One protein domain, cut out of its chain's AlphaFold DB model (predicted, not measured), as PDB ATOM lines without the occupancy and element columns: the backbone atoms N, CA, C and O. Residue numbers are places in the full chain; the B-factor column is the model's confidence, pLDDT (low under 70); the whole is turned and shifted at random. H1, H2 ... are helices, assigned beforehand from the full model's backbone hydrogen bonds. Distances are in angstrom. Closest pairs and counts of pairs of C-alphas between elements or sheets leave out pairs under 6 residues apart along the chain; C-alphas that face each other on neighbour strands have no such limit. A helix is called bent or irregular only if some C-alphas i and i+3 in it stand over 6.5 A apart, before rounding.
ATOM      1  N   GLU A 289       5.722 -18.543 -31.089       73.88
ATOM      2  CA  GLU A 289       5.940 -18.484 -29.637       73.88
ATOM      3  C   GLU A 289       6.145 -17.044 -29.146       73.88
ATOM      4  O   GLU A 289       5.561 -16.665 -28.135       73.88
ATOM      5  N   ALA A 290       6.889 -16.212 -29.884       76.31
ATOM      6  CA  ALA A 290       7.068 -14.798 -29.550       76.31
ATOM      7  C   ALA A 290       5.771 -13.980 -29.699       76.31
ATOM      8  O   ALA A 290       5.440 -13.195 -28.812       76.31
ATOM      9  N   MET A 291       5.012 -14.197 -30.783       76.94
ATOM     10  CA  MET A 291       3.693 -13.578 -30.972       76.94
ATOM     11  C   MET A 291       2.715 -14.014 -29.873       76.94
ATOM     12  O   MET A 291       2.024 -13.171 -29.307       76.94
ATOM     13  N   ARG A 292       2.693 -15.308 -29.518       76.50
ATOM     14  CA  ARG A 292       1.877 -15.846 -28.415       76.50
ATOM     15  C   ARG A 292       2.219 -15.210 -27.079       76.50
ATOM     16  O   ARG A 292       1.306 -14.755 -26.410       76.50
ATOM     17  N   ALA A 293       3.499 -15.118 -26.725       78.31
ATOM     18  CA  ALA A 293       3.915 -14.521 -25.458       78.31
ATOM     19  C   ALA A 293       3.457 -13.053 -25.319       78.31
ATOM     20  O   ALA A 293       3.036 -12.635 -24.241       78.31
ATOM     21  N   GLN A 294       3.480 -12.275 -26.409       76.31
ATOM     22  CA  GLN A 294       2.944 -10.909 -26.395       76.31
ATOM     23  C   GLN A 294       1.418 -10.889 -26.272       76.31
ATOM     24  O   GLN A 294       0.861 -10.214 -25.410       76.31
ATOM     25  N   MET A 295       0.720 -11.702 -27.056       75.56
ATOM     26  CA  MET A 295      -0.741 -11.728 -27.028       75.56
ATOM     27  C   MET A 295      -1.314 -12.277 -25.714       75.56
ATOM     28  O   MET A 295      -2.361 -11.822 -25.262       75.56
ATOM     29  N   GLU A 296      -0.613 -13.204 -25.058       74.06
ATOM     30  CA  GLU A 296      -0.937 -13.683 -23.709       74.06
ATOM     31  C   GLU A 296      -0.860 -12.560 -22.669       74.06
ATOM     32  O   GLU A 296      -1.683 -12.533 -21.757       74.06
ATOM     33  N   THR A 297       0.059 -11.603 -22.841       71.69
ATOM     34  CA  THR A 297       0.159 -10.409 -21.983       71.69
ATOM     35  C   THR A 297      -1.058  -9.496 -22.164       71.69
ATOM     36  O   THR A 297      -1.611  -8.990 -21.196       71.69
ATOM     37  N   LEU A 298      -1.536  -9.333 -23.402       69.94
ATOM     38  CA  LEU A 298      -2.764  -8.584 -23.685       69.94
ATOM     39  C   LEU A 298      -4.008  -9.304 -23.120       69.94
ATOM     40  O   LEU A 298      -4.959  -8.685 -22.650       69.94
ATOM     41  N   GLN A 299      -4.008 -10.639 -23.144       66.44
ATOM     42  CA  GLN A 299      -5.112 -11.467 -22.658       66.44
ATOM     43  C   GLN A 299      -5.117 -11.689 -21.140       66.44
ATOM     44  O   GLN A 299      -6.159 -12.106 -20.620       66.44
ATOM     45  N   SER A 300      -4.010 -11.486 -20.422       65.69
ATOM     46  CA  SER A 300      -3.967 -11.642 -18.962       65.69
ATOM     47  C   SER A 300      -4.708 -10.512 -18.242       65.69
ATOM     48  O   SER A 300      -5.142 -10.710 -17.108       65.69
ATOM     49  N   GLY A 301      -4.939  -9.380 -18.921       56.56
ATOM     50  CA  GLY A 301      -5.558  -8.196 -18.324       56.56
ATOM     51  C   GLY A 301      -4.646  -7.508 -17.308       56.56
ATOM     52  O   GLY A 301      -5.123  -6.702 -16.510       56.56
ATOM     53  N   ASP A 302      -3.351  -7.840 -17.311       58.28
ATOM     54  CA  ASP A 302      -2.354  -7.092 -16.555       58.28
ATOM     55  C   ASP A 302      -2.343  -5.652 -17.069       58.28
ATOM     56  O   ASP A 302      -2.435  -5.423 -18.274       58.28
ATOM     57  N   ALA A 303      -2.265  -4.677 -16.160       53.16
ATOM     58  CA  ALA A 303      -2.264  -3.266 -16.524       53.16
ATOM     59  C   ALA A 303      -1.134  -2.991 -17.526       53.16
ATOM     60  O   ALA A 303       0.048  -3.015 -17.176       53.16
ATOM     61  N   ILE A 304      -1.511  -2.758 -18.782       62.09
ATOM     62  CA  ILE A 304      -0.572  -2.432 -19.843       62.09
ATOM     63  C   ILE A 304      -0.132  -0.990 -19.611       62.09
ATOM     64  O   ILE A 304      -0.933  -0.061 -19.717       62.09
ATOM     65  N   GLU A 305       1.144  -0.793 -19.282       56.03
ATOM     66  CA  GLU A 305       1.746   0.538 -19.221       56.03
ATOM     67  C   GLU A 305       1.589   1.219 -20.597       56.03
ATOM     68  O   GLU A 305       2.266   0.851 -21.555       56.03
ATOM     69  N   GLY A 306       0.660   2.178 -20.705       61.53
ATOM     70  CA  GLY A 306       0.376   2.918 -21.943       61.53
ATOM     71  C   GLY A 306      -0.925   2.562 -22.682       61.53
ATOM     72  O   GLY A 306      -1.260   3.259 -23.633       61.53
ATOM     73  N   GLY A 307      -1.676   1.548 -22.238       72.75
ATOM     74  CA  GLY A 307      -2.975   1.184 -22.827       72.75
ATOM     75  C   GLY A 307      -2.917   0.223 -24.028       72.75
ATOM     76  O   GLY A 307      -1.852  -0.066 -24.588       72.75
ATOM     77  N   THR A 308      -4.075  -0.328 -24.396       76.56
ATOM     78  CA  THR A 308      -4.268  -1.344 -25.442       76.56
ATOM     79  C   THR A 308      -3.899  -0.813 -26.830       76.56
ATOM     80  O   THR A 308      -3.276  -1.532 -27.619       76.56
ATOM     81  N   ALA A 309      -4.200   0.455 -27.134       77.25
ATOM     82  CA  ALA A 309      -3.869   1.065 -28.422       77.25
ATOM     83  C   ALA A 309      -2.347   1.211 -28.605       77.25
ATOM     84  O   ALA A 309      -1.799   0.870 -29.657       77.25
ATOM     85  N   GLN A 310      -1.633   1.645 -27.563       78.88
ATOM     86  CA  GLN A 310      -0.174   1.777 -27.613       78.88
ATOM     87  C   GLN A 310       0.519   0.413 -27.761       78.88
ATOM     88  O   GLN A 310       1.493   0.276 -28.507       78.88
ATOM     89  N   TYR A 311      -0.008  -0.617 -27.094       81.75
ATOM     90  CA  TYR A 311       0.503  -1.980 -27.207       81.75
ATOM     91  C   TYR A 311       0.340  -2.554 -28.613       81.75
ATOM     92  O   TYR A 311       1.285  -3.121 -29.163       81.75
ATOM     93  N   LEU A 312      -0.841  -2.379 -29.215       82.69
ATOM     94  CA  LEU A 312      -1.107  -2.810 -30.587       82.69
ATOM     95  C   LEU A 312      -0.167  -2.123 -31.585       82.69
ATOM     96  O   LEU A 312       0.353  -2.785 -32.482       82.69
ATOM     97  N   GLY A 313       0.130  -0.835 -31.384       81.75
ATOM     98  CA  GLY A 313       1.128  -0.114 -32.177       81.75
ATOM     99  C   GLY A 313       2.504  -0.791 -32.140       81.75
ATOM    100  O   GLY A 313       3.059  -1.130 -33.186       81.75
ATOM    101  N   HIS A 314       3.021  -1.085 -30.943       81.69
ATOM    102  CA  HIS A 314       4.300  -1.793 -30.785       81.69
ATOM    103  C   HIS A 314       4.272  -3.232 -31.316       81.69
ATOM    104  O   HIS A 314       5.280  -3.720 -31.839       81.69
ATOM    105  N   PHE A 315       3.130  -3.911 -31.215       85.75
ATOM    106  CA  PHE A 315       2.948  -5.241 -31.782       85.75
ATOM    107  C   PHE A 315       3.104  -5.214 -33.308       85.75
ATOM    108  O   PHE A 315       3.878  -6.001 -33.851       85.75
ATOM    109  N   PHE A 316       2.446  -4.280 -34.003       86.44
ATOM    110  CA  PHE A 316       2.545  -4.164 -35.461       86.44
ATOM    111  C   PHE A 316       3.927  -3.694 -35.946       86.44
ATOM    112  O   PHE A 316       4.360  -4.099 -37.027       86.44
ATOM    113  N   GLU A 317       4.665  -2.916 -35.146       82.69
ATOM    114  CA  GLU A 317       6.069  -2.574 -35.432       82.69
ATOM    115  C   GLU A 317       6.975  -3.817 -35.456       82.69
ATOM    116  O   GLU A 317       7.857  -3.941 -36.312       82.69
ATOM    117  N   GLN A 318       6.761  -4.751 -34.525       81.38
ATOM    118  CA  GLN A 318       7.546  -5.986 -34.412       81.38
ATOM    119  C   GLN A 318       7.049  -7.083 -35.363       81.38
ATOM    120  O   GLN A 318       7.848  -7.845 -35.920       81.38
ATOM    121  N   PHE A 319       5.737  -7.137 -35.589       86.06
ATOM    122  CA  PHE A 319       5.052  -8.121 -36.416       86.06
ATOM    123  C   PHE A 319       4.119  -7.419 -37.416       86.06
ATOM    124  O   PHE A 319       2.916  -7.332 -37.184       86.06
ATOM    125  N   PRO A 320       4.639  -6.954 -38.566       84.44
ATOM    126  CA  PRO A 320       3.804  -6.315 -39.581       84.44
ATOM    127  C   PRO A 320       2.744  -7.278 -40.132       84.44
ATOM    128  O   PRO A 320       3.093  -8.385 -40.562       84.44
ATOM    129  N   TYR A 321       1.477  -6.850 -40.164       84.12
ATOM    130  CA  TYR A 321       0.327  -7.687 -40.545       84.12
ATOM    131  C   TYR A 321       0.437  -8.245 -41.974       84.12
ATOM    132  O   TYR A 321       0.208  -9.431 -42.210       84.12
ATOM    133  N   GLU A 322       0.920  -7.438 -42.921       82.25
ATOM    134  CA  GLU A 322       1.158  -7.840 -44.320       82.25
ATOM    135  C   GLU A 322       2.202  -8.964 -44.476       82.25
ATOM    136  O   GLU A 322       2.262  -9.638 -45.503       82.25
ATOM    137  N   LYS A 323       3.061  -9.166 -43.467       80.75
ATOM    138  CA  LYS A 323       4.102 -10.211 -43.451       80.75
ATOM    139  C   LYS A 323       3.677 -11.450 -42.661       80.75
ATOM    140  O   LYS A 323       4.509 -12.334 -42.413       80.75
ATOM    141  N   MET A 324       2.441 -11.495 -42.178       83.56
ATOM    142  CA  MET A 324       1.865 -12.670 -41.532       83.56
ATOM    143  C   MET A 324       1.324 -13.628 -42.600       83.56
ATOM    144  O   MET A 324       0.783 -13.208 -43.617       83.56
ATOM    145  N   SER A 325       1.498 -14.927 -42.378       81.00
ATOM    146  CA  SER A 325       0.761 -15.959 -43.117       81.00
ATOM    147  C   SER A 325      -0.738 -15.882 -42.802       81.00
ATOM    148  O   SER A 325      -1.111 -15.360 -41.754       81.00
ATOM    149  N   GLU A 326      -1.596 -16.447 -43.656       75.00
ATOM    150  CA  GLU A 326      -3.051 -16.484 -43.411       75.00
ATOM    151  C   GLU A 326      -3.397 -17.101 -42.043       75.00
ATOM    152  O   GLU A 326      -4.240 -16.574 -41.322       75.00
ATOM    153  N   GLU A 327      -2.682 -18.152 -41.627       75.25
ATOM    154  CA  GLU A 327      -2.844 -18.756 -40.294       75.25
ATOM    155  C   GLU A 327      -2.457 -17.802 -39.150       75.25
ATOM    156  O   GLU A 327      -3.091 -17.806 -38.097       75.25
ATOM    157  N   GLU A 328      -1.406 -16.994 -39.325       79.88
ATOM    158  CA  GLU A 328      -0.955 -16.019 -38.320       79.88
ATOM    159  C   GLU A 328      -1.906 -14.817 -38.239       79.88
ATOM    160  O   GLU A 328      -2.170 -14.336 -37.140       79.88
ATOM    161  N   GLN A 329      -2.447 -14.366 -39.376       82.81
ATOM    162  CA  GLN A 329      -3.459 -13.307 -39.432       82.81
ATOM    163  C   GLN A 329      -4.753 -13.744 -38.753       82.81
ATOM    164  O   GLN A 329      -5.307 -12.996 -37.952       82.81
ATOM    165  N   TYR A 330      -5.195 -14.970 -39.032       79.56
ATOM    166  CA  TYR A 330      -6.361 -15.554 -38.386       79.56
ATOM    167  C   TYR A 330      -6.175 -15.676 -36.872       79.56
ATOM    168  O   TYR A 330      -7.000 -15.203 -36.094       79.56
ATOM    169  N   TRP A 331      -5.048 -16.257 -36.447       83.00
ATOM    170  CA  TRP A 331      -4.728 -16.391 -35.029       83.00
ATOM    171  C   TRP A 331      -4.647 -15.030 -34.326       83.00
ATOM    172  O   TRP A 331      -5.091 -14.909 -33.184       83.00
ATOM    173  N   PHE A 332      -4.109 -14.007 -34.998       85.19
ATOM    174  CA  PHE A 332      -4.093 -12.644 -34.481       85.19
ATOM    175  C   PHE A 332      -5.514 -12.103 -34.280       85.19
ATOM    176  O   PHE A 332      -5.805 -11.646 -33.178       85.19
ATOM    177  N   CYS A 333      -6.388 -12.203 -35.290       82.62
ATOM    178  CA  CYS A 333      -7.788 -11.764 -35.217       82.62
ATOM    179  C   CYS A 333      -8.538 -12.444 -34.055       82.62
ATOM    180  O   CYS A 333      -9.062 -11.765 -33.175       82.62
ATOM    181  N   ASP A 334      -8.474 -13.773 -33.955       81.19
ATOM    182  CA  ASP A 334      -9.094 -14.516 -32.847       81.19
ATOM    183  C   ASP A 334      -8.527 -14.101 -31.473       81.19
ATOM    184  O   ASP A 334      -9.250 -13.945 -30.483       81.19
ATOM    185  N   SER A 335      -7.212 -13.886 -31.397       81.75
ATOM    186  CA  SER A 335      -6.554 -13.546 -30.137       81.75
ATOM    187  C   SER A 335      -6.827 -12.113 -29.688       81.75
ATOM    188  O   SER A 335      -6.950 -11.889 -28.478       81.75
ATOM    189  N   ILE A 336      -6.931 -11.162 -30.626       82.19
ATOM    190  CA  ILE A 336      -7.222  -9.757 -30.324       82.19
ATOM    191  C   ILE A 336      -8.685  -9.580 -29.932       82.19
ATOM    192  O   ILE A 336      -8.951  -8.934 -28.924       82.19
ATOM    193  N   GLU A 337      -9.618 -10.255 -30.610       84.31
ATOM    194  CA  GLU A 337     -11.030 -10.298 -30.216       84.31
ATOM    195  C   GLU A 337     -11.186 -10.753 -28.759       84.31
ATOM    196  O   GLU A 337     -11.869 -10.123 -27.950       84.31
ATOM    197  N   LYS A 338     -10.501 -11.844 -28.391       80.31
ATOM    198  CA  LYS A 338     -10.537 -12.400 -27.032       80.31
ATOM    199  C   LYS A 338      -9.935 -11.466 -25.990       80.31
ATOM    200  O   LYS A 338     -10.397 -11.510 -24.842       80.31
ATOM    201  N   ALA A 339      -8.910 -10.698 -26.351       77.81
ATOM    202  CA  ALA A 339      -8.272  -9.733 -25.464       77.81
ATOM    203  C   ALA A 339      -9.154  -8.494 -25.266       77.81
ATOM    204  O   ALA A 339      -9.478  -8.162 -24.129       77.81
ATOM    205  N   LEU A 340      -9.655  -7.905 -26.355       79.19
ATOM    206  CA  LEU A 340     -10.562  -6.753 -26.328       79.19
ATOM    207  C   LEU A 340     -11.858  -7.062 -25.569       79.19
ATOM    208  O   LEU A 340     -12.345  -6.239 -24.802       79.19
ATOM    209  N   ALA A 341     -12.371  -8.290 -25.673       77.19
ATOM    210  CA  ALA A 341     -13.525  -8.733 -24.893       77.19
ATOM    211  C   ALA A 341     -13.272  -8.832 -23.370       77.19
ATOM    212  O   ALA A 341     -14.226  -9.045 -22.616       77.19
ATOM    213  N   LYS A 342     -12.013  -8.782 -22.897       72.25
ATOM    214  CA  LYS A 342     -11.669  -8.721 -21.459       72.25
ATOM    215  C   LYS A 342     -11.506  -7.291 -20.955       72.25
ATOM    216  O   LYS A 342     -11.670  -7.078 -19.756       72.25
ATOM    217  N   ASP A 343     -11.186  -6.350 -21.835       66.69
ATOM    218  CA  ASP A 343     -10.936  -4.970 -21.449       66.69
ATOM    219  C   ASP A 343     -12.262  -4.248 -21.161       66.69
ATOM    220  O   ASP A 343     -13.104  -4.032 -22.036       66.69
ATOM    221  N   SER A 344     -12.485  -3.910 -19.890       54.34
ATOM    222  CA  SER A 344     -13.704  -3.234 -19.444       54.34
ATOM    223  C   SER A 344     -13.795  -1.773 -19.891       54.34
ATOM    224  O   SER A 344     -14.892  -1.220 -19.836       54.34
ATOM    225  N   SER A 345     -12.684  -1.161 -20.325       52.75
ATOM    226  CA  SER A 345     -12.615   0.254 -20.725       52.75
ATOM    227  C   SER A 345     -13.008   0.506 -22.190       52.75
ATOM    228  O   SER A 345     -13.422   1.605 -22.543       52.75
ATOM    229  N   VAL A 346     -12.980  -0.529 -23.035       52.22
ATOM    230  CA  VAL A 346     -12.998  -0.388 -24.505       52.22
ATOM    231  C   VAL A 346     -14.406  -0.357 -25.122       52.22
ATOM    232  O   VAL A 346     -14.576   0.020 -26.280       52.22
ATOM    233  N   VAL A 347     -15.453  -0.713 -24.366       48.75
ATOM    234  CA  VAL A 347     -16.823  -0.841 -24.906       48.75
ATOM    235  C   VAL A 347     -17.880  -0.356 -23.907       48.75
ATOM    236  O   VAL A 347     -18.724  -1.125 -23.438       48.75
ATOM    237  N   ARG A 374     -12.857   3.674 -27.842       77.50
ATOM    238  CA  ARG A 374     -13.045   2.681 -28.931       77.50
ATOM    239  C   ARG A 374     -12.436   3.143 -30.267       77.50
ATOM    240  O   ARG A 374     -11.783   2.359 -30.948       77.50
ATOM    241  N   GLU A 375     -12.602   4.423 -30.597       78.56
ATOM    242  CA  GLU A 375     -12.060   5.058 -31.808       78.56
ATOM    243  C   GLU A 375     -10.527   4.963 -31.915       78.56
ATOM    244  O   GLU A 375     -10.013   4.704 -32.997       78.56
ATOM    245  N   GLN A 376      -9.789   5.085 -30.806       81.06
ATOM    246  CA  GLN A 376      -8.320   4.995 -30.804       81.06
ATOM    247  C   GLN A 376      -7.834   3.574 -31.109       81.06
ATOM    248  O   GLN A 376      -6.826   3.385 -31.787       81.06
ATOM    249  N   ILE A 377      -8.560   2.560 -30.635       81.44
ATOM    250  CA  ILE A 377      -8.226   1.155 -30.891       81.44
ATOM    251  C   ILE A 377      -8.563   0.782 -32.336       81.44
ATOM    252  O   ILE A 377      -7.747   0.139 -32.995       81.44
ATOM    253  N   VAL A 378      -9.713   1.236 -32.853       85.12
ATOM    254  CA  VAL A 378     -10.076   1.070 -34.271       85.12
ATOM    255  C   VAL A 378      -9.032   1.728 -35.170       85.12
ATOM    256  O   VAL A 378      -8.578   1.095 -36.117       85.12
ATOM    257  N   GLU A 379      -8.588   2.944 -34.847       85.69
ATOM    258  CA  GLU A 379      -7.580   3.662 -35.631       85.69
ATOM    259  C   GLU A 379      -6.237   2.913 -35.675       85.69
ATOM    260  O   GLU A 379      -5.651   2.740 -36.747       85.69
ATOM    261  N   VAL A 380      -5.746   2.409 -34.536       87.44
ATOM    262  CA  VAL A 380      -4.493   1.632 -34.502       87.44
ATOM    263  C   VAL A 380      -4.635   0.297 -35.238       87.44
ATOM    264  O   VAL A 380      -3.721  -0.090 -35.969       87.44
ATOM    265  N   LEU A 381      -5.768  -0.397 -35.093       87.62
ATOM    266  CA  LEU A 381      -6.042  -1.638 -35.823       87.62
ATOM    267  C   LEU A 381      -6.126  -1.392 -37.332       87.62
ATOM    268  O   LEU A 381      -5.476  -2.106 -38.091       87.62
ATOM    269  N   ALA A 382      -6.858  -0.367 -37.768       88.94
ATOM    270  CA  ALA A 382      -6.999  -0.006 -39.174       88.94
ATOM    271  C   ALA A 382      -5.638   0.336 -39.797       88.94
ATOM    272  O   ALA A 382      -5.309  -0.166 -40.871       88.94
ATOM    273  N   ASN A 383      -4.807   1.106 -39.088       87.94
ATOM    274  CA  ASN A 383      -3.459   1.455 -39.535       87.94
ATOM    275  C   ASN A 383      -2.501   0.252 -39.562       87.94
ATOM    276  O   ASN A 383      -1.673   0.148 -40.466       87.94
ATOM    277  N   GLY A 384      -2.593  -0.657 -38.587       85.94
ATOM    278  CA  GLY A 384      -1.738  -1.846 -38.506       85.94
ATOM    279  C   GLY A 384      -2.111  -2.956 -39.491       85.94
ATOM    280  O   GLY A 384      -1.228  -3.658 -39.991       85.94
ATOM    281  N   ILE A 385      -3.407  -3.106 -39.780       89.25
ATOM    282  CA  ILE A 385      -3.968  -4.104 -40.704       89.25
ATOM    283  C   ILE A 385      -3.953  -3.589 -42.151       89.25
ATOM    284  O   ILE A 385      -3.752  -4.380 -43.073       89.25
ATOM    285  N   GLY A 386      -4.152  -2.284 -42.352       86.25
ATOM    286  CA  GLY A 386      -4.352  -1.668 -43.666       86.25
ATOM    287  C   GLY A 386      -5.789  -1.779 -44.195       86.25
ATOM    288  O   GLY A 386      -6.008  -1.565 -45.386       86.25
ATOM    289  N   ASP A 387      -6.752  -2.129 -43.336       85.94
ATOM    290  CA  ASP A 387      -8.165  -2.326 -43.680       85.94
ATOM    291  C   ASP A 387      -9.071  -1.861 -42.525       85.94
ATOM    292  O   ASP A 387      -9.147  -2.490 -41.466       85.94
ATOM    293  N   GLU A 388      -9.748  -0.733 -42.739       85.38
ATOM    294  CA  GLU A 388     -10.656  -0.102 -41.774       85.38
ATOM    295  C   GLU A 388     -11.913  -0.948 -41.522       85.38
ATOM    296  O   GLU A 388     -12.346  -1.108 -40.381       85.38
ATOM    297  N   GLN A 389     -12.460  -1.574 -42.568       83.94
ATOM    298  CA  GLN A 389     -13.656  -2.406 -42.452       83.94
ATOM    299  C   GLN A 389     -13.356  -3.696 -41.678       83.94
ATOM    300  O   GLN A 389     -14.178  -4.168 -40.886       83.94
ATOM    301  N   LYS A 390     -12.150  -4.247 -41.853       85.19
ATOM    302  CA  LYS A 390     -11.676  -5.393 -41.073       85.19
ATOM    303  C   LYS A 390     -11.442  -5.040 -39.604       85.19
ATOM    304  O   LYS A 390     -11.783  -5.843 -38.737       85.19
ATOM    305  N   ALA A 391     -10.915  -3.851 -39.311       85.19
ATOM    306  CA  ALA A 391     -10.748  -3.371 -37.938       85.19
ATOM    307  C   ALA A 391     -12.095  -3.225 -37.206       85.19
ATOM    308  O   ALA A 391     -12.230  -3.703 -36.079       85.19
ATOM    309  N   GLU A 392     -13.113  -2.659 -37.862       85.38
ATOM    310  CA  GLU A 392     -14.473  -2.579 -37.302       85.38
ATOM    311  C   GLU A 392     -15.105  -3.963 -37.111       85.38
ATOM    312  O   GLU A 392     -15.710  -4.242 -36.078       85.38
ATOM    313  N   THR A 393     -14.897  -4.881 -38.060       87.31
ATOM    314  CA  THR A 393     -15.381  -6.265 -37.929       87.31
ATOM    315  C   THR A 393     -14.784  -6.948 -36.693       87.31
ATOM    316  O   THR A 393     -15.514  -7.568 -35.925       87.31
ATOM    317  N   ILE A 394     -13.478  -6.786 -36.444       86.50
ATOM    318  CA  ILE A 394     -12.802  -7.322 -35.249       86.50
ATOM    319  C   ILE A 394     -13.408  -6.750 -33.958       86.50
ATOM    320  O   ILE A 394     -13.599  -7.489 -32.990       86.50
ATOM    321  N   MET A 395     -13.747  -5.458 -33.932       85.75
ATOM    322  CA  MET A 395     -14.400  -4.839 -32.775       85.75
ATOM    323  C   MET A 395     -15.796  -5.412 -32.522       85.75
ATOM    324  O   MET A 395     -16.125  -5.752 -31.385       85.75
ATOM    325  N   GLU A 396     -16.605  -5.579 -33.566       87.75
ATOM    326  CA  GLU A 396     -17.931  -6.185 -33.429       87.75
ATOM    327  C   GLU A 396     -17.852  -7.651 -32.970       87.75
ATOM    328  O   GLU A 396     -18.616  -8.073 -32.097       87.75
ATOM    329  N   LEU A 397     -16.881  -8.422 -33.473       88.44
ATOM    330  CA  LEU A 397     -16.637  -9.799 -33.029       88.44
ATOM    331  C   LEU A 397     -16.131  -9.870 -31.574       88.44
ATOM    332  O   LEU A 397     -16.483 -10.806 -30.846       88.44
ATOM    333  N   ALA A 398     -15.379  -8.869 -31.105       85.50
ATOM    334  CA  ALA A 398     -14.999  -8.745 -29.696       85.50
ATOM    335  C   ALA A 398     -16.221  -8.495 -28.788       85.50
ATOM    336  O   ALA A 398     -16.315  -9.046 -27.685       85.50
ATOM    337  N   GLU A 399     -17.204  -7.720 -29.250       84.94
ATOM    338  CA  GLU A 399     -18.463  -7.535 -28.524       84.94
ATOM    339  C   GLU A 399     -19.313  -8.809 -28.486       84.94
ATOM    340  O   GLU A 399     -19.860  -9.156 -27.434       84.94
ATOM    341  N   VAL A 400     -19.370  -9.551 -29.595       88.06
ATOM    342  CA  VAL A 400     -19.976 -10.892 -29.635       88.06
ATOM    343  C   VAL A 400     -19.295 -11.803 -28.608       88.06
ATOM    344  O   VAL A 400     -19.974 -12.437 -27.802       88.06
ATOM    345  N   GLU A 401     -17.962 -11.816 -28.540       89.00
ATOM    346  CA  GLU A 401     -17.214 -12.608 -27.554       89.00
ATOM    347  C   GLU A 401     -17.558 -12.225 -26.101       89.00
ATOM    348  O   GLU A 401     -17.677 -13.099 -25.234       89.00
ATOM    349  N   LYS A 402     -17.782 -10.936 -25.821       85.44
ATOM    350  CA  LYS A 402     -18.239 -10.451 -24.508       85.44
ATOM    351  C   LYS A 402     -19.635 -10.984 -24.164       85.44
ATOM    352  O   LYS A 402     -19.848 -11.461 -23.044       85.44
ATOM    353  N   LEU A 403     -20.566 -10.969 -25.121       87.12
ATOM    354  CA  LEU A 403     -21.914 -11.524 -24.951       87.12
ATOM    355  C   LEU A 403     -21.867 -13.030 -24.667       87.12
ATOM    356  O   LEU A 403     -22.455 -13.481 -23.679       87.12
ATOM    357  N   VAL A 404     -21.072 -13.785 -25.429       87.12
ATOM    358  CA  VAL A 404     -20.895 -15.232 -25.224       87.12
ATOM    359  C   VAL A 404     -20.314 -15.533 -23.838       87.12
ATOM    360  O   VAL A 404     -20.812 -16.415 -23.137       87.12
ATOM    361  N   ARG A 405     -19.312 -14.772 -23.374       83.75
ATOM    362  CA  ARG A 405     -18.752 -14.919 -22.014       83.75
ATOM    363  C   ARG A 405     -19.759 -14.616 -20.911       83.75
ATOM    364  O   ARG A 405     -19.728 -15.265 -19.869       83.75
ATOM    365  N   SER A 406     -20.658 -13.663 -21.145       84.12
ATOM    366  CA  SER A 406     -21.753 -13.349 -20.221       84.12
ATOM    367  C   SER A 406     -22.908 -14.364 -20.266       84.12
ATOM    368  O   SER A 406     -23.827 -14.280 -19.454       84.12
ATOM    369  N   GLY A 407     -22.858 -15.343 -21.178       83.62
ATOM    370  CA  GLY A 407     -23.895 -16.358 -21.366       83.62
ATOM    371  C   GLY A 407     -25.111 -15.879 -22.162       83.62
ATOM    372  O   GLY A 407     -26.112 -16.587 -22.206       83.62
ATOM    373  N   LYS A 408     -25.035 -14.701 -22.791       88.06
ATOM    374  CA  LYS A 408     -26.096 -14.106 -23.612       88.06
ATOM    375  C   LYS A 408     -25.975 -14.573 -25.065       88.06
ATOM    376  O   LYS A 408     -25.534 -13.829 -25.936       88.06
ATOM    377  N   TYR A 409     -26.305 -15.839 -25.309       87.19
ATOM    378  CA  TYR A 409     -26.112 -16.469 -26.621       87.19
ATOM    379  C   TYR A 409     -27.053 -15.927 -27.703       87.19
ATOM    380  O   TYR A 409     -26.609 -15.735 -28.829       87.19
ATOM    381  N   GLN A 410     -28.313 -15.629 -27.372       83.81
ATOM    382  CA  GLN A 410     -29.260 -15.062 -28.339       83.81
ATOM    383  C   GLN A 410     -28.802 -13.679 -28.830       83.81
ATOM    384  O   GLN A 410     -28.674 -13.474 -30.033       83.81
ATOM    385  N   ASP A 411     -28.431 -12.785 -27.907       86.25
ATOM    386  CA  ASP A 411     -27.872 -11.466 -28.240       86.25
ATOM    387  C   ASP A 411     -26.598 -11.588 -29.097       86.25
ATOM    388  O   ASP A 411     -26.382 -10.801 -30.019       86.25
ATOM    389  N   ALA A 412     -25.753 -12.589 -28.814       87.88
ATOM    390  CA  ALA A 412     -24.554 -12.863 -29.603       87.88
ATOM    391  C   ALA A 412     -24.900 -13.270 -31.047       87.88
ATOM    392  O   ALA A 412     -24.286 -12.755 -31.981       87.88
ATOM    393  N   PHE A 413     -25.895 -14.142 -31.246       86.69
ATOM    394  CA  PHE A 413     -26.356 -14.541 -32.580       86.69
ATOM    395  C   PHE A 413     -27.022 -13.392 -33.341       86.69
ATOM    396  O   PHE A 413     -26.741 -13.208 -34.526       86.69
ATOM    397  N   ASP A 414     -27.862 -12.595 -32.681       86.56
ATOM    398  CA  ASP A 414     -28.534 -11.458 -33.315       86.56
ATOM    399  C   ASP A 414     -27.535 -10.385 -33.760       86.56
ATOM    400  O   ASP A 414     -27.688  -9.807 -34.837       86.56
ATOM    401  N   LYS A 415     -26.464 -10.181 -32.986       86.19
ATOM    402  CA  LYS A 415     -25.377  -9.268 -33.345       86.19
ATOM    403  C   LYS A 415     -24.475  -9.811 -34.460       86.19
ATOM    404  O   LYS A 415     -24.012  -9.048 -35.303       86.19
ATOM    405  N   LEU A 416     -24.258 -11.124 -34.503       88.50
ATOM    406  CA  LEU A 416     -23.416 -11.775 -35.509       88.50
ATOM    407  C   LEU A 416     -24.111 -11.928 -36.877       88.50
ATOM    408  O   LEU A 416     -23.443 -11.928 -37.910       88.50
ATOM    409  N   ARG A 417     -25.447 -12.023 -36.900       86.50
ATOM    410  CA  ARG A 417     -26.268 -12.234 -38.109       86.50
ATOM    411  C   ARG A 417     -26.002 -11.221 -39.238       86.50
ATOM    412  O   ARG A 417     -25.660 -11.676 -40.328       86.50
ATOM    413  N   PRO A 418     -26.072  -9.892 -39.026       85.56
ATOM    414  CA  PRO A 418     -25.823  -8.927 -40.103       85.56
ATOM    415  C   PRO A 418     -24.375  -8.967 -40.625       85.56
ATOM    416  O   PRO A 418     -24.139  -8.761 -41.814       85.56
ATOM    417  N   ILE A 419     -23.399  -9.281 -39.764       86.44
ATOM    418  CA  ILE A 419     -21.981  -9.404 -40.150       86.44
ATOM    419  C   ILE A 419     -21.793 -10.640 -41.038       86.44
ATOM    420  O   ILE A 419     -21.128 -10.583 -42.071       86.44
ATOM    421  N   ARG A 420     -22.438 -11.751 -40.681       83.94
ATOM    422  CA  ARG A 420     -22.435 -12.991 -41.461       83.94
ATOM    423  C   ARG A 420     -23.116 -12.819 -42.822       83.94
ATOM    424  O   ARG A 420     -22.586 -13.266 -43.835       83.94
ATOM    425  N   GLU A 421     -24.244 -12.109 -42.874       81.31
ATOM    426  CA  GLU A 421     -24.966 -11.803 -44.120       81.31
ATOM    427  C   GLU A 421     -24.149 -10.939 -45.096       81.31
ATOM    428  O   GLU A 421     -24.367 -11.004 -46.306       81.31
ATOM    429  N   SER A 422     -23.160 -10.189 -44.598       79.56
ATOM    430  CA  SER A 422     -22.207  -9.449 -45.439       79.56
ATOM    431  C   SER A 422     -21.181 -10.340 -46.160       79.56
ATOM    432  O   SER A 422     -20.460  -9.862 -47.037       79.56
ATOM    433  N   GLY A 423     -21.126 -11.638 -45.833       77.75
ATOM    434  CA  GLY A 423     -20.195 -12.604 -46.420       77.75
ATOM    435  C   GLY A 423     -18.819 -12.661 -45.744       77.75
ATOM    436  O   GLY A 423     -17.882 -13.192 -46.340       77.75
ATOM    437  N   SER A 424     -18.676 -12.121 -44.525       80.44
ATOM    438  CA  SER A 424     -17.435 -12.223 -43.746       80.44
ATOM    439  C   SER A 424     -17.155 -13.675 -43.352       80.44
ATOM    440  O   SER A 424     -17.965 -14.333 -42.698       80.44
ATOM    441  N   ARG A 425     -15.967 -14.162 -43.726       81.12
ATOM    442  CA  ARG A 425     -15.496 -15.501 -43.358       81.12
ATOM    443  C   ARG A 425     -15.270 -15.614 -41.850       81.12
ATOM    444  O   ARG A 425     -15.636 -16.620 -41.255       81.12
ATOM    445  N   GLU A 426     -14.707 -14.577 -41.236       81.06
ATOM    446  CA  GLU A 426     -14.476 -14.496 -39.795       81.06
ATOM    447  C   GLU A 426     -15.794 -14.598 -39.008       81.06
ATOM    448  O   GLU A 426     -15.855 -15.293 -37.996       81.06
ATOM    449  N   ALA A 427     -16.875 -13.986 -39.506       83.69
ATOM    450  CA  ALA A 427     -18.198 -14.083 -38.889       83.69
ATOM    451  C   ALA A 427     -18.836 -15.477 -39.025       83.69
ATOM    452  O   ALA A 427     -19.502 -15.928 -38.093       83.69
ATOM    453  N   GLU A 428     -18.624 -16.173 -40.148       82.56
ATOM    454  CA  GLU A 428     -19.081 -17.559 -40.335       82.56
ATOM    455  C   GLU A 428     -18.381 -18.506 -39.350       82.56
ATOM    456  O   GLU A 428     -19.029 -19.276 -38.645       82.56
ATOM    457  N   GLU A 429     -17.057 -18.394 -39.228       83.44
ATOM    458  CA  GLU A 429     -16.274 -19.217 -38.304       83.44
ATOM    459  C   GLU A 429     -16.600 -18.886 -36.834       83.44
ATOM    460  O   GLU A 429     -16.735 -19.787 -36.001       83.44
ATOM    461  N   LYS A 430     -16.832 -17.604 -36.507       86.88
ATOM    462  CA  LYS A 430     -17.321 -17.202 -35.180       86.88
ATOM    463  C   LYS A 430     -18.700 -17.789 -34.881       86.88
ATOM    464  O   LYS A 430     -18.953 -18.177 -33.742       86.88
ATOM    465  N   TRP A 431     -19.584 -17.887 -35.876       86.88
ATOM    466  CA  TRP A 431     -20.924 -18.462 -35.713       86.88
ATOM    467  C   TRP A 431     -20.845 -19.927 -35.287       86.88
ATOM    468  O   TRP A 431     -21.583 -20.361 -34.397       86.88
ATOM    469  N   GLU A 432     -19.914 -20.681 -35.872       84.19
ATOM    470  CA  GLU A 432     -19.637 -22.060 -35.474       84.19
ATOM    471  C   GLU A 432     -19.068 -22.153 -34.048       84.19
ATOM    472  O   GLU A 432     -19.538 -22.987 -33.268       84.19
ATOM    473  N   ASP A 433     -18.119 -21.286 -33.659       85.81
ATOM    474  CA  ASP A 433     -17.593 -21.240 -32.281       85.81
ATOM    475  C   ASP A 433     -18.698 -20.942 -31.257       85.81
ATOM    476  O   ASP A 433     -18.843 -21.667 -30.265       85.81
ATOM    477  N   VAL A 434     -19.532 -19.924 -31.514       88.25
ATOM    478  CA  VAL A 434     -20.668 -19.572 -30.646       88.25
ATOM    479  C   VAL A 434     -21.628 -20.754 -30.517       88.25
ATOM    480  O   VAL A 434     -22.049 -21.076 -29.404       88.25
ATOM    481  N   SER A 435     -21.914 -21.452 -31.620       84.06
ATOM    482  CA  SER A 435     -22.780 -22.638 -31.636       84.06
ATOM    483  C   SER A 435     -22.209 -23.775 -30.781       84.06
ATOM    484  O   SER A 435     -22.905 -24.307 -29.911       84.06
ATOM    485  N   ARG A 436     -20.919 -24.106 -30.941       85.56
ATOM    486  CA  ARG A 436     -20.243 -25.150 -30.145       85.56
ATOM    487  C   ARG A 436     -20.184 -24.791 -28.658       85.56
ATOM    488  O   ARG A 436     -20.371 -25.657 -27.803       85.56
ATOM    489  N   ARG A 437     -19.944 -23.521 -28.321       88.00
ATOM    490  CA  ARG A 437     -19.919 -23.044 -26.927       88.00
ATOM    491  C   ARG A 437     -21.304 -23.033 -26.292       88.00
ATOM    492  O   ARG A 437     -21.418 -23.402 -25.124       88.00
ATOM    493  N   CYS A 438     -22.335 -22.671 -27.053       85.12
ATOM    494  CA  CYS A 438     -23.728 -22.748 -26.623       85.12
ATOM    495  C   CYS A 438     -24.108 -24.195 -26.289       85.12
ATOM    496  O   CYS A 438     -24.541 -24.467 -25.170       85.12
ATOM    497  N   PHE A 439     -23.809 -25.133 -27.196       83.31
ATOM    498  CA  PHE A 439     -24.012 -26.565 -26.977       83.31
ATOM    499  C   PHE A 439     -23.262 -27.073 -25.740       83.31
ATOM    500  O   PHE A 439     -23.857 -27.676 -24.848       83.31
ATOM    501  N   LYS A 440     -21.969 -26.750 -25.611       88.44
ATOM    502  CA  LYS A 440     -21.189 -27.109 -24.421       88.44
ATOM    503  C   LYS A 440     -21.841 -26.577 -23.143       88.44
ATOM    504  O   LYS A 440     -21.960 -27.303 -22.160       88.44
ATOM    505  N   ARG A 441     -22.309 -25.327 -23.141       87.69
ATOM    506  CA  ARG A 441     -22.962 -24.739 -21.969       87.69
ATOM    507  C   ARG A 441     -24.301 -25.406 -21.643       87.69
ATOM    508  O   ARG A 441     -24.619 -25.535 -20.461       87.69
ATOM    509  N   ALA A 442     -25.043 -25.846 -22.657       79.69
ATOM    510  CA  ALA A 442     -26.264 -26.628 -22.492       79.69
ATOM    511  C   ALA A 442     -25.965 -27.997 -21.858       79.69
ATOM    512  O   ALA A 442     -26.574 -28.342 -20.847       79.69
ATOM    513  N   THR A 443     -24.946 -28.714 -22.350       82.44
ATOM    514  CA  THR A 443     -24.520 -30.005 -21.772       82.44
ATOM    515  C   THR A 443     -24.010 -29.874 -20.330       82.44
ATOM    516  O   THR A 443     -24.302 -30.721 -19.491       82.44
ATOM    517  N   GLU A 444     -23.311 -28.785 -19.988       87.12
ATOM    518  CA  GLU A 444     -22.911 -28.494 -18.603       87.12
ATOM    519  C   GLU A 444     -24.126 -28.275 -17.685       87.12
ATOM    520  O   GLU A 444     -24.118 -28.727 -16.539       87.12
ATOM    521  N   ALA A 445     -25.167 -27.590 -18.169       82.50
ATOM    522  CA  ALA A 445     -26.413 -27.394 -17.427       82.50
ATOM    523  C   ALA A 445     -27.195 -28.713 -17.264       82.50
ATOM    524  O   ALA A 445     -27.694 -28.999 -16.175       82.50
ATOM    525  N   GLU A 446     -27.219 -29.558 -18.299       79.62
ATOM    526  CA  GLU A 446     -27.756 -30.925 -18.252       79.62
ATOM    527  C   GLU A 446     -27.009 -31.799 -17.232       79.62
ATOM    528  O   GLU A 446     -27.627 -32.501 -16.433       79.62
ATOM    529  N   GLU A 447     -25.676 -31.755 -17.207       83.69
ATOM    530  CA  GLU A 447     -24.890 -32.488 -16.212       83.69
ATOM    531  C   GLU A 447     -25.138 -31.996 -14.784       83.69
ATOM    532  O   GLU A 447     -25.127 -32.799 -13.850       83.69
ATOM    533  N   GLN A 448     -25.328 -30.687 -14.599       81.44
ATOM    534  CA  GLN A 448     -25.670 -30.116 -13.297       81.44
ATOM    535  C   GLN A 448     -27.038 -30.601 -12.824       81.44
ATOM    536  O   GLN A 448     -27.164 -30.945 -11.653       81.44
ATOM    537  N   TYR A 449     -28.015 -30.691 -13.729       74.06
ATOM    538  CA  TYR A 449     -29.313 -31.304 -13.452       74.06
ATOM    539  C   TYR A 449     -29.175 -32.784 -13.043       74.06
ATOM    540  O   TYR A 449     -29.727 -33.200 -12.031       74.06
ATOM    541  N   LYS A 450     -28.341 -33.568 -13.738       72.31
ATOM    542  CA  LYS A 450     -28.102 -34.986 -13.396       72.31
ATOM    543  C   LYS A 450     -27.393 -35.206 -12.053       72.31
ATOM    544  O   LYS A 450     -27.433 -36.312 -11.522       72.31
ATOM    545  N   LYS A 451     -26.674 -34.200 -11.545       73.06
ATOM    546  CA  LYS A 451     -25.857 -34.281 -10.318       73.06
ATOM    547  C   LYS A 451     -26.534 -33.669  -9.091       73.06
ATOM    548  O   LYS A 451     -25.952 -33.739  -8.009       73.06
ATOM    549  N   SER A 452     -27.689 -33.021  -9.231       64.50
ATOM    550  CA  SER A 452     -28.366 -32.413  -8.087       64.50
ATOM    551  C   SER A 452     -28.960 -33.467  -7.152       64.50
ATOM    552  O   SER A 452     -29.630 -34.402  -7.568       64.50
ATOM    553  N   ASP A 453     -28.645 -33.305  -5.870       52.31
ATOM    554  CA  ASP A 453     -28.833 -34.281  -4.792       52.31
ATOM    555  C   ASP A 453     -30.225 -34.135  -4.120       52.31
ATOM    556  O   ASP A 453     -30.343 -34.076  -2.894       52.31
ATOM    557  N   GLY A 454     -31.299 -34.008  -4.910       54.78
ATOM    558  CA  GLY A 454     -32.683 -33.949  -4.417       54.78
ATOM    559  C   GLY A 454     -33.179 -32.554  -4.013       54.78
ATOM    560  O   GLY A 454     -34.022 -32.433  -3.121       54.78
ATOM    561  N   ASN A 455     -32.669 -31.485  -4.639       60.00
ATOM    562  CA  ASN A 455     -33.231 -30.136  -4.496       60.00
ATOM    563  C   ASN A 455     -33.986 -29.746  -5.771       60.00
ATOM    564  O   ASN A 455     -33.410 -29.147  -6.684       60.00
ATOM    565  N   ALA A 456     -35.296 -30.003  -5.764       57.25
ATOM    566  CA  ALA A 456     -36.207 -29.801  -6.892       57.25
ATOM    567  C   ALA A 456     -36.126 -28.404  -7.543       57.25
ATOM    568  O   ALA A 456     -36.292 -28.267  -8.753       57.25
ATOM    569  N   ASN A 457     -35.839 -27.343  -6.777       55.69
ATOM    570  CA  ASN A 457     -35.725 -25.989  -7.335       55.69
ATOM    571  C   ASN A 457     -34.413 -25.774  -8.104       55.69
ATOM    572  O   ASN A 457     -34.386 -25.045  -9.096       55.69
ATOM    573  N   THR A 458     -33.320 -26.390  -7.653       58.19
ATOM    574  CA  THR A 458     -32.024 -26.330  -8.343       58.19
ATOM    575  C   THR A 458     -32.013 -27.262  -9.557       58.19
ATOM    576  O   THR A 458     -31.498 -26.873 -10.602       58.19
ATOM    577  N   GLU A 459     -32.666 -28.422  -9.453       62.81
ATOM    578  CA  GLU A 459     -32.896 -29.381 -10.547       62.81
ATOM    579  C   GLU A 459     -33.656 -28.730 -11.703       62.81
ATOM    580  O   GLU A 459     -33.137 -28.620 -12.817       62.81
ATOM    581  N   ARG A 460     -34.837 -28.170 -11.411       63.94
ATOM    582  CA  ARG A 460     -35.682 -27.500 -12.410       63.94
ATOM    583  C   ARG A 460     -35.011 -26.277 -13.029       63.94
ATOM    584  O   ARG A 460     -35.161 -26.041 -14.225       63.94
ATOM    585  N   SER A 461     -34.246 -25.502 -12.254       67.75
ATOM    586  CA  SER A 461     -33.538 -24.328 -12.783       67.75
ATOM    587  C   SER A 461     -32.407 -24.703 -13.743       67.75
ATOM    588  O   SER A 461     -32.187 -23.979 -14.713       67.75
ATOM    589  N   SER A 462     -31.678 -25.790 -13.479       73.00
ATOM    590  CA  SER A 462     -30.595 -26.257 -14.353       73.00
ATOM    591  C   SER A 462     -31.141 -26.911 -15.621       73.00
ATOM    592  O   SER A 462     -30.633 -26.640 -16.707       73.00
ATOM    593  N   ALA A 463     -32.223 -27.683 -15.505       66.19
ATOM    594  CA  ALA A 463     -32.885 -28.305 -16.645       66.19
ATOM    595  C   ALA A 463     -33.535 -27.263 -17.572       66.19
ATOM    596  O   ALA A 463     -33.284 -27.272 -18.775       66.19
ATOM    597  N   LYS A 464     -34.260 -26.278 -17.018       68.75
ATOM    598  CA  LYS A 464     -34.829 -25.162 -17.794       68.75
ATOM    599  C   LYS A 464     -33.754 -24.378 -18.549       68.75
ATOM    600  O   LYS A 464     -33.945 -24.018 -19.705       68.75
ATOM    601  N   LYS A 465     -32.605 -24.154 -17.907       77.50
ATOM    602  CA  LYS A 465     -31.459 -23.479 -18.523       77.50
ATOM    603  C   LYS A 465     -30.822 -24.304 -19.645       77.50
ATOM    604  O   LYS A 465     -30.357 -23.724 -20.620       77.50
ATOM    605  N   ALA A 466     -30.781 -25.631 -19.516       73.50
ATOM    606  CA  ALA A 466     -30.315 -26.513 -20.584       73.50
ATOM    607  C   ALA A 466     -31.258 -26.454 -21.798       73.50
ATOM    608  O   ALA A 466     -30.788 -26.245 -22.913       73.50
ATOM    609  N   LEU A 467     -32.574 -26.550 -21.571       67.69
ATOM    610  CA  LEU A 467     -33.592 -26.476 -22.627       67.69
ATOM    611  C   LEU A 467     -33.566 -25.132 -23.366       67.69
ATOM    612  O   LEU A 467     -33.510 -25.125 -24.590       67.69
ATOM    613  N   GLU A 468     -33.502 -24.010 -22.642       74.56
ATOM    614  CA  GLU A 468     -33.405 -22.665 -23.234       74.56
ATOM    615  C   GLU A 468     -32.182 -22.533 -24.161       74.56
ATOM    616  O   GLU A 468     -32.271 -21.991 -25.262       74.56
ATOM    617  N   LEU A 469     -31.026 -23.066 -23.750       75.62
ATOM    618  CA  LEU A 469     -29.808 -23.028 -24.562       75.62
ATOM    619  C   LEU A 469     -29.905 -23.924 -25.805       75.62
ATOM    620  O   LEU A 469     -29.439 -23.528 -26.873       75.62
ATOM    621  N   TYR A 470     -30.524 -25.101 -25.690       72.50
ATOM    622  CA  TYR A 470     -30.792 -25.966 -26.840       72.50
ATOM    623  C   TYR A 470     -31.793 -25.322 -27.820       72.50
ATOM    624  O   TYR A 470     -31.580 -25.390 -29.027       72.50
ATOM    625  N   GLU A 471     -32.819 -24.611 -27.343       65.38
ATOM    626  CA  GLU A 471     -33.774 -23.869 -28.188       65.38
ATOM    627  C   GLU A 471     -33.124 -22.706 -28.948       65.38
ATOM    628  O   GLU A 471     -33.356 -22.536 -30.152       65.38
ATOM    629  N   ILE A 472     -32.268 -21.931 -28.270       71.75
ATOM    630  CA  ILE A 472     -31.454 -20.882 -28.902       71.75
ATOM    631  C   ILE A 472     -30.574 -21.499 -29.992       71.75
ATOM    632  O   ILE A 472     -30.476 -20.953 -31.094       71.75
ATOM    633  N   LEU A 473     -29.962 -22.652 -29.713       70.62
ATOM    634  CA  LEU A 473     -29.140 -23.370 -30.677       70.62
ATOM    635  C   LEU A 473     -29.972 -23.823 -31.892       70.62
ATOM    636  O   LEU A 473     -29.587 -23.526 -33.019       70.62
ATOM    637  N   PHE A 474     -31.146 -24.439 -31.707       61.69
ATOM    638  CA  PHE A 474     -32.009 -24.865 -32.822       61.69
ATOM    639  C   PHE A 474     -32.494 -23.714 -33.695       61.69
ATOM    640  O   PHE A 474     -32.490 -23.829 -34.919       61.69
ATOM    641  N   SER A 475     -32.876 -22.601 -33.072       61.28
ATOM    642  CA  SER A 475     -33.389 -21.423 -33.776       61.28
ATOM    643  C   SER A 475     -32.327 -20.760 -34.659       61.28
ATOM    644  O   SER A 475     -32.664 -20.074 -35.623       61.28
ATOM    645  N   ASN A 476     -31.042 -20.981 -34.354       67.56
ATOM    646  CA  ASN A 476     -29.905 -20.367 -35.041       67.56
ATOM    647  C   ASN A 476     -29.046 -21.376 -35.845       67.56
ATOM    648  O   ASN A 476     -28.183 -20.972 -36.631       67.56
ATOM    649  N   LEU A 477     -29.312 -22.684 -35.734       64.31
ATOM    650  CA  LEU A 477     -28.762 -23.730 -36.603       64.31
ATOM    651  C   LEU A 477     -29.539 -23.782 -37.936       64.31
ATOM    652  O   LEU A 477     -30.443 -24.595 -38.138       64.31
ATOM    653  N   ILE A 478     -29.179 -22.900 -38.873       48.41
ATOM    654  CA  ILE A 478     -29.696 -22.912 -40.255       48.41
ATOM    655  C   ILE A 478     -29.248 -24.196 -40.986       48.41
ATOM    656  O   ILE A 478     -28.201 -24.762 -40.683       48.41
ATOM    657  N   SER A 479     -30.026 -24.622 -41.989       42.66
ATOM    658  CA  SER A 479     -29.937 -25.829 -42.839       42.66
ATOM    659  C   SER A 479     -28.572 -26.222 -43.444       42.66
ATOM    660  O   SER A 479     -28.501 -27.266 -44.083       42.66
ATOM    661  N   ASN A 480     -27.515 -25.426 -43.256       42.50
ATOM    662  CA  ASN A 480     -26.146 -25.689 -43.721       42.50
ATOM    663  C   ASN A 480     -25.152 -26.005 -42.578       42.50
ATOM    664  O   ASN A 480     -23.961 -26.123 -42.843       42.50
ATOM    665  N   GLY A 481     -25.608 -26.085 -41.321       49.66
ATOM    666  CA  GLY A 481     -24.752 -26.350 -40.158       49.66
ATOM    667  C   GLY A 481     -24.353 -27.821 -39.975       49.66
ATOM    668  O   GLY A 481     -24.948 -28.714 -40.576       49.66
ATOM    669  N   ASP A 482     -23.356 -28.034 -39.110       57.09
ATOM    670  CA  ASP A 482     -22.839 -29.324 -38.620       57.09
ATOM    671  C   ASP A 482     -24.006 -30.255 -38.216       57.09
ATOM    672  O   ASP A 482     -24.637 -30.079 -37.169       57.09
ATOM    673  N   ALA A 483     -24.361 -31.182 -39.114       56.00
ATOM    674  CA  ALA A 483     -25.528 -32.053 -38.967       56.00
ATOM    675  C   ALA A 483     -25.420 -32.941 -37.720       56.00
ATOM    676  O   ALA A 483     -26.438 -33.218 -37.083       56.00
ATOM    677  N   ASP A 484     -24.191 -33.299 -37.344       61.81
ATOM    678  CA  ASP A 484     -23.892 -34.083 -36.152       61.81
ATOM    679  C   ASP A 484     -24.173 -33.257 -34.890       61.81
ATOM    680  O   ASP A 484     -24.892 -33.714 -34.010       61.81
ATOM    681  N   LEU A 485     -23.734 -31.990 -34.840       62.56
ATOM    682  CA  LEU A 485     -24.036 -31.091 -33.715       62.56
ATOM    683  C   LEU A 485     -25.546 -30.868 -33.545       62.56
ATOM    684  O   LEU A 485     -26.045 -30.771 -32.424       62.56
ATOM    685  N   LYS A 486     -26.281 -30.778 -34.658       57.97
ATOM    686  CA  LYS A 486     -27.741 -30.642 -34.640       57.97
ATOM    687  C   LYS A 486     -28.413 -31.897 -34.083       57.97
ATOM    688  O   LYS A 486     -29.337 -31.767 -33.283       57.97
ATOM    689  N   GLN A 487     -27.960 -33.080 -34.491       60.44
ATOM    690  CA  GLN A 487     -28.493 -34.346 -33.996       60.44
ATOM    691  C   GLN A 487     -28.135 -34.570 -32.521       60.44
ATOM    692  O   GLN A 487     -29.014 -34.897 -31.733       60.44
ATOM    693  N   ASP A 488     -26.896 -34.291 -32.117       63.28
ATOM    694  CA  ASP A 488     -26.452 -34.396 -30.723       63.28
ATOM    695  C   ASP A 488     -27.218 -33.436 -29.800       63.28
ATOM    696  O   ASP A 488     -27.544 -33.781 -28.661       63.28
ATOM    697  N   ALA A 489     -27.524 -32.225 -30.280       57.72
ATOM    698  CA  ALA A 489     -28.376 -31.268 -29.580       57.72
ATOM    699  C   ALA A 489     -29.809 -31.772 -29.433       57.72
ATOM    700  O   ALA A 489     -30.358 -31.658 -28.337       57.72
ATOM    701  N   LEU A 490     -30.392 -32.356 -30.487       57.06
ATOM    702  CA  LEU A 490     -31.717 -32.987 -30.429       57.06
ATOM    703  C   LEU A 490     -31.710 -34.118 -29.408       57.06
ATOM    704  O   LEU A 490     -32.412 -34.037 -28.411       57.06
ATOM    705  N   ASP A 491     -30.815 -35.090 -29.553       59.47
ATOM    706  CA  ASP A 491     -30.730 -36.241 -28.656       59.47
ATOM    707  C   ASP A 491     -30.516 -35.833 -27.185       59.47
ATOM    708  O   ASP A 491     -30.928 -36.544 -26.267       59.47
ATOM    709  N   SER A 492     -29.842 -34.708 -26.931       60.94
ATOM    710  CA  SER A 492     -29.598 -34.195 -25.577       60.94
ATOM    711  C   SER A 492     -30.786 -33.422 -25.006       60.94
ATOM    712  O   SER A 492     -31.144 -33.641 -23.846       60.94
ATOM    713  N   TYR A 493     -31.438 -32.590 -25.821       58.38
ATOM    714  CA  TYR A 493     -32.704 -31.935 -25.488       58.38
ATOM    715  C   TYR A 493     -33.766 -32.972 -25.109       58.38
ATOM    716  O   TYR A 493     -34.344 -32.917 -24.024       58.38
ATOM    717  N   ASP A 494     -33.908 -33.979 -25.962       53.41
ATOM    718  CA  ASP A 494     -34.798 -35.126 -25.854       53.41
ATOM    719  C   ASP A 494     -34.672 -35.856 -24.514       53.41
ATOM    720  O   ASP A 494     -35.663 -36.119 -23.827       53.41
ATOM    721  N   ARG A 495     -33.433 -36.147 -24.100       64.00
ATOM    722  CA  ARG A 495     -33.147 -36.818 -22.825       64.00
ATOM    723  C   ARG A 495     -33.497 -35.957 -21.617       64.00
ATOM    724  O   ARG A 495     -34.126 -36.463 -20.692       64.00
ATOM    725  N   VAL A 496     -33.074 -34.689 -21.599       59.06
ATOM    726  CA  VAL A 496     -33.342 -33.770 -20.473       59.06
ATOM    727  C   VAL A 496     -34.840 -33.561 -20.307       59.06
ATOM    728  O   VAL A 496     -35.360 -33.596 -19.193       59.06
ATOM    729  N   PHE A 497     -35.532 -33.384 -21.425       53.09
ATOM    730  CA  PHE A 497     -36.959 -33.154 -21.442       53.09
ATOM    731  C   PHE A 497     -37.759 -34.402 -21.025       53.09
ATOM    732  O   PHE A 497     -38.681 -34.297 -20.217       53.09
ATOM    733  N   ALA A 498     -37.362 -35.599 -21.472       54.03
ATOM    734  CA  ALA A 498     -37.965 -36.854 -21.017       54.03
ATOM    735  C   ALA A 498     -37.813 -37.071 -19.498       54.03
ATOM    736  O   ALA A 498     -38.768 -37.486 -18.845       54.03
ATOM    737  N   SER A 499     -36.654 -36.739 -18.915       59.56
ATOM    738  CA  SER A 499     -36.449 -36.823 -17.459       59.56
ATOM    739  C   SER A 499     -37.337 -35.848 -16.671       59.56
ATOM    740  O   SER A 499     -37.874 -36.217 -15.629       59.56
ATOM    741  N   LEU A 500     -37.571 -34.639 -17.193       55.94
ATOM    742  CA  LEU A 500     -38.503 -33.678 -16.588       55.94
ATOM    743  C   LEU A 500     -39.967 -34.139 -16.650       55.94
ATOM    744  O   LEU A 500     -40.746 -33.820 -15.752       55.94
ATOM    745  N   LEU A 501     -40.351 -34.877 -17.694       49.25
ATOM    746  CA  LEU A 501     -41.689 -35.463 -17.814       49.25
ATOM    747  C   LEU A 501     -41.908 -36.615 -16.827       49.25
ATOM    748  O   LEU A 501     -42.966 -36.679 -16.207       49.25
ATOM    749  N   GLU A 502     -40.908 -37.480 -16.634       50.56
ATOM    750  CA  GLU A 502     -40.969 -38.560 -15.636       50.56
ATOM    751  C   GLU A 502     -41.087 -38.022 -14.197       50.56
ATOM    752  O   GLU A 502     -41.786 -38.614 -13.374       50.56
ATOM    753  N   GLU A 503     -40.456 -36.884 -13.882       50.06
ATOM    754  CA  GLU A 503     -40.592 -36.213 -12.577       50.06
ATOM    755  C   GLU A 503     -41.958 -35.537 -12.373       50.06
ATOM    756  O   GLU A 503     -42.423 -35.397 -11.240       50.06
ATOM    757  N   ALA A 504     -42.605 -35.097 -13.450       45.78
ATOM    758  CA  ALA A 504     -43.844 -34.331 -13.386       45.78
ATOM    759  C   ALA A 504     -45.117 -35.187 -13.337       45.78
ATOM    760  O   ALA A 504     -46.144 -34.712 -12.859       45.78
ATOM    761  N   ASP A 505     -45.048 -36.464 -13.723       38.94
ATOM    762  CA  ASP A 505     -46.143 -37.422 -13.509       38.94
ATOM    763  C   ASP A 505     -46.425 -37.684 -12.008       38.94
ATOM    764  O   ASP A 505     -47.441 -38.286 -11.651       38.94
ATOM    765  N   ALA A 506     -45.556 -37.206 -11.107       42.78
ATOM    766  CA  ALA A 506     -45.733 -37.311  -9.661       42.78
ATOM    767  C   ALA A 506     -46.549 -36.166  -9.023       42.78
ATOM    768  O   ALA A 506     -47.027 -36.352  -7.907       42.78
ATOM    769  N   ASP A 507     -46.761 -35.030  -9.701       36.75
ATOM    770  CA  ASP A 507     -47.568 -33.920  -9.176       36.75
ATOM    771  C   ASP A 507     -48.350 -33.213 -10.296       36.75
ATOM    772  O   ASP A 507     -47.812 -32.768 -11.306       36.75
ATOM    773  N   SER A 508     -49.663 -33.104 -10.100       41.84
ATOM    774  CA  SER A 508     -50.644 -32.657 -11.088       41.84
ATOM    775  C   SER A 508     -50.486 -31.189 -11.517       41.84
ATOM    776  O   SER A 508     -51.202 -30.336 -11.003       41.84
ATOM    777  N   GLU A 509     -49.636 -30.877 -12.497       42.81
ATOM    778  CA  GLU A 509     -49.618 -29.555 -13.155       42.81
ATOM    779  C   GLU A 509     -49.259 -29.634 -14.654       42.81
ATOM    780  O   GLU A 509     -48.290 -29.052 -15.133       42.81
ATOM    781  N   ALA A 510     -50.110 -30.302 -15.441       38.91
ATOM    782  CA  ALA A 510     -50.015 -30.351 -16.908       38.91
ATOM    783  C   ALA A 510     -50.299 -29.002 -17.626       38.91
ATOM    784  O   ALA A 510     -50.263 -28.935 -18.854       38.91
ATOM    785  N   GLU A 511     -50.575 -27.918 -16.889       41.78
ATOM    786  CA  GLU A 511     -50.778 -26.568 -17.445       41.78
ATOM    787  C   GLU A 511     -49.470 -25.783 -17.671       41.78
ATOM    788  O   GLU A 511     -49.503 -24.749 -18.336       41.78
ATOM    789  N   ASN A 512     -48.319 -26.275 -17.192       40.50
ATOM    790  CA  ASN A 512     -47.054 -25.525 -17.191       40.50
ATOM    791  C   ASN A 512     -46.077 -25.836 -18.346       40.50
ATOM    792  O   ASN A 512     -44.985 -25.268 -18.368       40.50
ATOM    793  N   TYR A 513     -46.458 -26.673 -19.318       42.81
ATOM    794  CA  TYR A 513     -45.599 -27.014 -20.464       42.81
ATOM    795  C   TYR A 513     -45.751 -26.049 -21.652       42.81
ATOM    796  O   TYR A 513     -46.875 -25.713 -22.057       42.81
ATOM    797  N   THR A 514     -44.623 -25.645 -22.241       47.31
ATOM    798  CA  THR A 514     -44.525 -24.807 -23.446       47.31
ATOM    799  C   THR A 514     -44.876 -25.590 -24.723       47.31
ATOM    800  O   THR A 514     -45.074 -26.807 -24.720       47.31
ATOM    801  N   ASP A 515     -45.038 -24.892 -25.847       40.06
ATOM    802  CA  ASP A 515     -45.554 -25.484 -27.090       40.06
ATOM    803  C   ASP A 515     -44.539 -26.417 -27.793       40.06
ATOM    804  O   ASP A 515     -44.932 -27.360 -28.488       40.06
ATOM    805  N   ALA A 516     -43.238 -26.242 -27.534       38.19
ATOM    806  CA  ALA A 516     -42.184 -27.167 -27.966       38.19
ATOM    807  C   ALA A 516     -42.275 -28.513 -27.223       38.19
ATOM    808  O   ALA A 516     -42.206 -29.582 -27.830       38.19
ATOM    809  N   GLU A 517     -42.557 -28.448 -25.923       40.69
ATOM    810  CA  GLU A 517     -42.673 -29.585 -25.009       40.69
ATOM    811  C   GLU A 517     -43.867 -30.490 -25.381       40.69
ATOM    812  O   GLU A 517     -43.760 -31.717 -25.398       40.69
ATOM    813  N   LYS A 518     -44.993 -29.900 -25.811       43.69
ATOM    814  CA  LYS A 518     -46.178 -30.640 -26.298       43.69
ATOM    815  C   LYS A 518     -45.966 -31.280 -27.670       43.69
ATOM    816  O   LYS A 518     -46.446 -32.389 -27.911       43.69
ATOM    817  N   THR A 519     -45.252 -30.594 -28.559       36.97
ATOM    818  CA  THR A 519     -44.915 -31.096 -29.902       36.97
ATOM    819  C   THR A 519     -43.960 -32.287 -29.811       36.97
ATOM    820  O   THR A 519     -44.094 -33.268 -30.544       36.97
ATOM    821  N   TYR A 520     -43.051 -32.242 -28.845       41.66
ATOM    822  CA  TYR A 520     -42.060 -33.275 -28.609       41.66
ATOM    823  C   TYR A 520     -42.636 -34.557 -27.961       41.66
ATOM    824  O   TYR A 520     -42.314 -35.662 -28.403       41.66
ATOM    825  N   ILE A 521     -43.573 -34.441 -27.006       41.81
ATOM    826  CA  ILE A 521     -44.309 -35.598 -26.433       41.81
ATOM    827  C   ILE A 521     -45.024 -36.402 -27.533       41.81
ATOM    828  O   ILE A 521     -45.025 -37.635 -27.520       41.81
ATOM    829  N   LEU A 522     -45.598 -35.709 -28.519       37.59
ATOM    830  CA  LEU A 522     -46.308 -36.330 -29.639       37.59
ATOM    831  C   LEU A 522     -45.359 -37.035 -30.624       37.59
ATOM    832  O   LEU A 522     -45.710 -38.091 -31.149       37.59
TER     833      LEU A 522
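AT A GLANCE: This is residues 289 to 347 and 374 to 522 of the 767 residues of the protein "Non-specific serine/threonine protein kinase" of Sarcina sp. DSM 11001 (UniProt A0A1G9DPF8). Five helices, H5 to H9, run up and down side by side in an elongated bundle, each against the one before it, with the longest helix, H7, in the middle of the domain. A head of two helix pairs, H1 with H3 and H2 with H4, packs on H5 at one end through H3 and H4, while at the other end residues 504 to 509 stick out and the chain folds back to short H10, which lies near H9. The printed part has 208 residues with ten named helices, H1 to H10 in chain order, and no named strand; the class is all helix. It is loose, with a radius of gyration of the C-alphas of 21.2 A and spans of 68 by 36 by 29 A.

HOW THE PARTS SIT: H1 (residues 289 to 300) touches H3 (residues 326 to 340) with residues 295 to 299 alone, closest at C-alphas 299 and 339, 4.6 A. H2 (residues 307 to 318) touches H4 (residues 374 to 385), closest at C-alphas 309 and 377, 5.0 A. H5 (residues 388 to 405) touches H3 with residues 394 to 401 alone, at a steep tilt of 55 degrees; C-alphas 337 and 398 are closest, 4.3 A. H5 touches H4 with residues 388 to 395 alone, closest at C-alphas 382 and 388, 4.5 A. H5 forms a helical hairpin with H6 (residues 409 to 421), closest at C-alphas 400 and 412, 5.0 A. H7 (residues 425 to 451) forms a hairpin with H6, touching it with residues 427 to 438 alone, closest at C-alphas 420 and 427, 5.1 A. H7 and H8 (residues 456 to 476) form another, at 22 degrees, closest at C-alphas 442 and 466, 4.5 A. H8 and H9 (residues 483 to 504) form the next, closest at C-alphas 467 and 493, 6.2 A. H10 (residues 515 to 522) is close to but not clearly touching H9, about perpendicular at 86 degrees, with C-alphas 497 and 517 closest, 7.6 A. Every O i to N i+4 pair is within hydrogen-bond range in each helix but H6, with 7 of 9.

IN THESE COORDINATES: H1 begins at C-alpha 289, (5.940, -18.484, -29.637). H5 is 26.0 A long, H7 39.4 A, H8 30.3 A and H9 31.5 A. H6 is irregular, but only just: C-alphas 415 and 418 are 6.8 A apart. H7 begins at C-alpha 425, (-15.496, -15.501, -43.358), and H10 ends at C-alpha 522, (-46.308, -36.330, -29.639).

THE WHOLE: The C-alphas of Glu 317 and Ser 508, farthest apart, are 68.7 A apart. Residues 348 to 373 are not printed; C-alphas 347 and 374 are 6.5 A apart across this cut. Of the links printed whole, none is long. Mean pLDDT of the printed part is 71.8; 77 residues are under 70, among them residues 474 to 522.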